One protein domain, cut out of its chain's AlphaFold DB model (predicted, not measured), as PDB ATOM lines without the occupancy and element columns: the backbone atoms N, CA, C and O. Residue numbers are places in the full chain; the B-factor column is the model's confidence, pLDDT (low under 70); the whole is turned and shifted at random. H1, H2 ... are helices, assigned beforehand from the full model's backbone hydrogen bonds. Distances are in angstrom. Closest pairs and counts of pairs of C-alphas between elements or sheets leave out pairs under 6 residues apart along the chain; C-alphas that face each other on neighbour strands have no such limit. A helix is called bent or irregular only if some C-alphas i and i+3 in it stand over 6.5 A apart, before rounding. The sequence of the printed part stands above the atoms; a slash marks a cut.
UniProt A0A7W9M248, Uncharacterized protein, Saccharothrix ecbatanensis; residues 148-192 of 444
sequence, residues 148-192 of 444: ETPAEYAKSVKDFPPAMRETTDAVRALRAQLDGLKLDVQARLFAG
ATOM      1  N   GLU A 148      17.207  46.269  26.413       86.88
ATOM      2  CA  GLU A 148      18.342  47.199  26.446       86.88
ATOM      3  C   GLU A 148      19.646  46.470  26.784       86.88
ATOM      4  O   GLU A 148      20.709  46.785  26.243       86.88
ATOM      5  N   THR A 149      19.569  45.431  27.620       90.31
ATOM      6  CA  THR A 149      20.748  44.682  28.058       90.31
ATOM      7  C   THR A 149      21.046  43.476  27.153       90.31
ATOM      8  O   THR A 149      20.132  42.844  26.612       90.31
ATOM      9  N   PRO A 150      22.328  43.087  26.981       89.56
ATOM     10  CA  PRO A 150      22.683  41.851  26.277       89.56
ATOM     11  C   PRO A 150      22.097  40.589  26.932       89.56
ATOM     12  O   PRO A 150      21.796  39.619  26.240       89.56
ATOM     13  N   ALA A 151      21.914  40.604  28.258       91.81
ATOM     14  CA  ALA A 151      21.395  39.472  29.023       91.81
ATOM     15  C   ALA A 151      19.899  39.220  28.764       91.81
ATOM     16  O   ALA A 151      19.494  38.075  28.557       91.81
ATOM     17  N   GLU A 152      19.084  40.277  28.722       89.88
ATOM     18  CA  GLU A 152      17.659  40.168  28.385       89.88
ATOM     19  C   GLU A 152      17.464  39.739  26.933       89.88
ATOM     20  O   GLU A 152      16.648  38.864  26.657       89.88
ATOM     21  N   TYR A 153      18.286  40.260  26.019       91.50
ATOM     22  CA  TYR A 153      18.260  39.840  24.621       91.50
ATOM     23  C   TYR A 153      18.569  38.355  24.451       91.50
ATOM     24  O   TYR A 153      17.823  37.637  23.791       91.50
ATOM     25  N   ALA A 154      19.636  37.868  25.093       92.94
ATOM     26  CA  ALA A 154      20.004  36.459  25.038       92.94
ATOM     27  C   ALA A 154      18.892  35.550  25.589       92.94
ATOM     28  O   ALA A 154      18.694  34.446  25.077       92.94
ATOM     29  N   LYS A 155      18.140  36.016  26.596       90.94
ATOM     30  CA  LYS A 155      16.987  35.297  27.149       90.94
ATOM     31  C   LYS A 155      15.812  35.269  26.168       90.94
ATOM     32  O   LYS A 155      15.269  34.193  25.943       90.94
ATOM     33  N   SER A 156      15.473  36.402  25.551       89.75
ATOM     34  CA  SER A 156      14.360  36.507  24.592       89.75
ATOM     35  C   SER A 156      14.637  35.771  23.276       89.75
ATOM     36  O   SER A 156      13.740  35.165  22.698       89.75
ATOM     37  N   VAL A 157      15.891  35.755  22.820       92.50
ATOM     38  CA  VAL A 157      16.299  35.106  21.561       92.50
ATOM     39  C   VAL A 157      16.552  33.601  21.728       92.50
ATOM     40  O   VAL A 157      16.595  32.860  20.742       92.50
ATOM     41  N   LYS A 158      16.669  33.093  22.964       92.81
ATOM     42  CA  LYS A 158      16.906  31.663  23.226       92.81
ATOM     43  C   LYS A 158      15.829  30.761  22.614       92.81
ATOM     44  O   LYS A 158      16.165  29.697  22.098       92.81
ATOM     45  N   ASP A 159      14.582  31.209  22.602       91.31
ATOM     46  CA  ASP A 159      13.460  30.427  22.073       91.31
ATOM     47  C   ASP A 159      13.204  30.690  20.577       91.31
ATOM     48  O   ASP A 159      12.307  30.098  19.976       91.31
ATOM     49  N   PHE A 160      14.009  31.549  19.934       93.56
ATOM     50  CA  PHE A 160      13.835  31.865  18.519       93.56
ATOM     51  C   PHE A 160      14.449  30.781  17.617       93.56
ATOM     52  O   PHE A 160      15.613  30.412  17.821       93.56
ATOM     53  N   PRO A 161      13.738  30.320  16.567       92.44
ATOM     54  CA  PRO A 161      14.327  29.553  15.476       92.44
ATOM     55  C   PRO A 161      15.468  30.325  14.789       92.44
ATOM     56  O   PRO A 161      15.444  31.559  14.753       92.44
ATOM     57  N   PRO A 162      16.441  29.616  14.187       88.38
ATOM     58  CA  PRO A 162      17.682  30.205  13.670       88.38
ATOM     59  C   PRO A 162      17.455  31.350  12.671       88.38
ATOM     60  O   PRO A 162      18.125  32.372  12.764       88.38
ATOM     61  N   ALA A 163      16.447  31.242  11.800       85.56
ATOM     62  CA  ALA A 163      16.103  32.297  10.841       85.56
ATOM     63  C   ALA A 163      15.631  33.612  11.506       85.56
ATOM     64  O   ALA A 163      15.895  34.703  10.999       85.56
ATOM     65  N   MET A 164      14.948  33.534  12.657       88.38
ATOM     66  CA  MET A 164      14.527  34.733  13.395       88.38
ATOM     67  C   MET A 164      15.690  35.370  14.151       88.38
ATOM     68  O   MET A 164      15.722  36.592  14.275       88.38
ATOM     69  N   ARG A 165      16.671  34.581  14.606       91.62
ATOM     70  CA  ARG A 165      17.876  35.114  15.258       91.62
ATOM     71  C   ARG A 165      18.686  35.976  14.303       91.62
ATOM     72  O   ARG A 165      18.954  37.121  14.628       91.62
ATOM     73  N   GLU A 166      18.943  35.475  13.095       91.25
ATOM     74  CA  GLU A 166      19.678  36.211  12.059       91.25
ATOM     75  C   GLU A 166      19.014  37.557  11.732       91.25
ATOM     76  O   GLU A 166      19.671  38.595  11.677       91.25
ATOM     77  N   THR A 167      17.683  37.560  11.608       89.44
ATOM     78  CA  THR A 167      16.922  38.794  11.365       89.44
ATOM     79  C   THR A 167      16.988  39.742  12.566       89.44
ATOM     80  O   THR A 167      17.197  40.942  12.393       89.44
ATOM     81  N   THR A 168      16.827  39.228  13.788       93.25
ATOM     82  CA  THR A 168      16.832  40.058  15.004       93.25
ATOM     83  C   THR A 168      18.224  40.635  15.272       93.25
ATOM     84  O   THR A 168      18.332  41.804  15.637       93.25
ATOM     85  N   ASP A 169      19.285  39.877  14.997       93.38
ATOM     86  CA  ASP A 169      20.675  40.325  15.110       93.38
ATOM     87  C   ASP A 169      20.991  41.421  14.082       93.38
ATOM     88  O   ASP A 169      21.572  42.449  14.439       93.38
ATOM     89  N   ALA A 170      20.538  41.265  12.832       93.25
ATOM     90  CA  ALA A 170      20.672  42.296  11.804       93.25
ATOM     91  C   ALA A 170      19.927  43.592  12.182       93.25
ATOM     92  O   ALA A 170      20.468  44.690  12.030       93.25
ATOM     93  N   VAL A 171      18.712  43.484  12.731       92.75
ATOM     94  CA  VAL A 171      17.946  44.649  13.210       92.75
ATOM     95  C   VAL A 171      18.620  45.288  14.429       92.75
ATOM     96  O   VAL A 171      18.731  46.514  14.495       92.75
ATOM     97  N   ARG A 172      19.132  44.488  15.372       91.12
ATOM     98  CA  ARG A 172      19.860  44.982  16.550       91.12
ATOM     99  C   ARG A 172      21.138  45.720  16.152       91.12
ATOM    100  O   ARG A 172      21.441  46.746  16.755       91.12
ATOM    101  N   ALA A 173      21.838  45.266  15.112       94.12
ATOM    102  CA  ALA A 173      23.009  45.955  14.571       94.12
ATOM    103  C   ALA A 173      22.670  47.341  13.982       94.12
ATOM    104  O   ALA A 173      23.478  48.266  14.073       94.12
ATOM    105  N   LEU A 174      21.464  47.516  13.427       94.44
ATOM    106  CA  LEU A 174      20.987  48.801  12.897       94.44
ATOM    107  C   LEU A 174      20.424  49.742  13.970       94.44
ATOM    108  O   LEU A 174      20.289  50.941  13.716       94.44
ATOM    109  N   ARG A 175      20.116  49.234  15.171       91.06
ATOM    110  CA  ARG A 175      19.446  49.993  16.237       91.06
ATOM    111  C   ARG A 175      20.151  51.307  16.568       91.06
ATOM    112  O   ARG A 175      19.490  52.333  16.620       91.06
ATOM    113  N   ALA A 176      21.477  51.310  16.694       90.75
ATOM    114  CA  ALA A 176      22.226  52.528  17.013       90.75
ATOM    115  C   ALA A 176      22.057  53.637  15.952       90.75
ATOM    116  O   ALA A 176      21.953  54.814  16.292       90.75
ATOM    117  N   GLN A 177      21.985  53.272  14.666       94.31
ATOM    118  CA  GLN A 177      21.763  54.234  13.579       94.31
ATOM    119  C   GLN A 177      20.317  54.743  13.570       94.31
ATOM    120  O   GLN A 177      20.076  55.931  13.353       94.31
ATOM    121  N   LEU A 178      19.356  53.853  13.840       91.81
ATOM    122  CA  LEU A 178      17.939  54.202  13.938       91.81
ATOM    123  C   LEU A 178      17.649  55.095  15.148       91.81
ATOM    124  O   LEU A 178      16.874  56.037  15.021       91.81
ATOM    125  N   ASP A 179      18.287  54.839  16.288       91.81
ATOM    126  CA  ASP A 179      18.146  55.658  17.492       91.81
ATOM    127  C   ASP A 179      18.731  57.059  17.266       91.81
ATOM    128  O   ASP A 179      18.088  58.051  17.609       91.81
ATOM    129  N   GLY A 180      19.882  57.165  16.590       94.19
ATOM    130  CA  GLY A 180      20.434  58.455  16.163       94.19
ATOM    131  C   GLY A 180      19.487  59.227  15.236       94.19
ATOM    132  O   GLY A 180      19.215  60.404  15.468       94.19
ATOM    133  N   LEU A 181      18.916  58.554  14.229       94.62
ATOM    134  CA  LEU A 181      17.935  59.158  13.322       94.62
ATOM    135  C   LEU A 181      16.657  59.582  14.060       94.62
ATOM    136  O   LEU A 181      16.126  60.662  13.811       94.62
ATOM    137  N   LYS A 182      16.163  58.746  14.976       93.31
ATOM    138  CA  LYS A 182      14.986  59.037  15.798       93.31
ATOM    139  C   LYS A 182      15.218  60.277  16.653       93.31
ATOM    140  O   LYS A 182      14.348  61.141  16.669       93.31
ATOM    141  N   LEU A 183      16.366  60.381  17.322       95.44
ATOM    142  CA  LEU A 183      16.711  61.546  18.137       95.44
ATOM    143  C   LEU A 183      16.837  62.816  17.291       95.44
ATOM    144  O   LEU A 183      16.335  63.853  17.703       95.44
ATOM    145  N   ASP A 184      17.427  62.741  16.098       96.12
ATOM    146  CA  ASP A 184      17.551  63.890  15.189       96.12
ATOM    147  C   ASP A 184      16.181  64.345  14.648       96.12
ATOM    148  O   ASP A 184      15.857  65.535  14.641       96.12
ATOM    149  N   VAL A 185      15.314  63.399  14.266       96.69
ATOM    150  CA  VAL A 185      13.931  63.699  13.859       96.69
ATOM    151  C   VAL A 185      13.129  64.269  15.026       96.69
ATOM    152  O   VAL A 185      12.412  65.246  14.835       96.69
ATOM    153  N   GLN A 186      13.254  63.704  16.229       94.19
ATOM    154  CA  GLN A 186      12.604  64.229  17.429       94.19
ATOM    155  C   GLN A 186      13.105  65.640  17.748       94.19
ATOM    156  O   GLN A 186      12.289  66.537  17.935       94.19
ATOM    157  N   ALA A 187      14.416  65.874  17.726       95.81
ATOM    158  CA  ALA A 187      14.995  67.190  17.956       95.81
ATOM    159  C   ALA A 187      14.471  68.220  16.948       95.81
ATOM    160  O   ALA A 187      14.046  69.295  17.354       95.81
ATOM    161  N   ARG A 188      14.413  67.888  15.651       95.06
ATOM    162  CA  ARG A 188      13.863  68.793  14.624       95.06
ATOM    163  C   ARG A 188      12.355  68.995  14.731       95.06
ATOM    164  O   ARG A 188      11.885  70.087  14.440       95.06
ATOM    165  N   LEU A 189      11.605  67.964  15.117       94.88
ATOM    166  CA  LEU A 189      10.152  68.048  15.277       94.88
ATOM    167  C   LEU A 189       9.767  68.925  16.475       94.88
ATOM    168  O   LEU A 189       8.774  69.643  16.412       94.88
ATOM    169  N   PHE A 190      10.538  68.844  17.560       95.19
ATOM    170  CA  PHE A 190      10.296  69.599  18.789       95.19
ATOM    171  C   PHE A 190      11.058  70.929  18.852       95.19
ATOM    172  O   PHE A 190      10.772  71.740  19.732       95.19
ATOM    173  N   ALA A 191      11.995  71.184  17.935       94.56
ATOM    174  CA  ALA A 191      12.642  72.483  17.803       94.56
ATOM    175  C   ALA A 191      11.592  73.558  17.490       94.56
ATOM    176  O   ALA A 191      10.823  73.428  16.541       94.56
ATOM    177  N   GLY A 192      11.550  74.609  18.307       91.81
ATOM    178  CA  GLY A 192      10.543  75.669  18.221       91.81
ATOM    179  C   GLY A 192       9.255  75.348  18.979       91.81
ATOM    180  O   GLY A 192       8.787  76.206  19.715       91.81
TER     181      GLY A 192
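Overview. This is residues 148 to 192 of the 444 residues of an uncharacterized protein of Saccharothrix ecbatanensis (UniProt A0A7W9M248). The shape is a long hook: a short helix, H1, leads through a tight turn into a long bent helix, H2, whose first arm, H2a, folds back beside H1 at a small distance. The second arm, H2b, runs on away from H1, and residues 173 to 192 stick out free and make much of the length. The printed part has 45 residues with two named helices, H1 then H2, and no named strand; the class is all helix. The whole is only just extended, close to loose, with a radius of gyration of the C-alphas of 14.5 A, and the C-alphas span 46 by 19 by 11 A.

Arrangement. H1, residues 150 to 157, is followed by a tight link of 4 residues to H2, residues 162 to 190. By its hydrogen bonds H2 was assigned as one helix, but it is bent: C-alphas 173 and 176 are 7.1 A apart. Its arms are H2a, residues 162 to 173, and H2b, residues 176 to 190, at a steep tilt of 49 degrees. H1 and H2a are close but not clearly touching; their closest C-alphas, those of Val 157 and Arg 165, are 6.5 A apart. They run opposite ways at a shallow tilt of 34 degrees, only just short of steep. H1 and H2b are apart. In H1, H2a and H2b every O i to N i+4 pair is within hydrogen-bond range.

Along the chain. H1 begins at C-alpha 150 (22.683, 41.851, 26.277) and is 10.4 A long from first to last C-alpha. H2a begins at C-alpha 162 (17.682, 30.205, 13.670) and is 16.7 A long. H2b is 20.9 A long and ends at C-alpha 190 (10.296, 69.599, 18.789).

Size, cuts and confidence. The two C-alphas farthest apart, those of Pro 161 and Gly 192, are 46.4 A apart. The printed part has no cut and no long link. Its mean pLDDT is 92.3, and no printed residue is under 70.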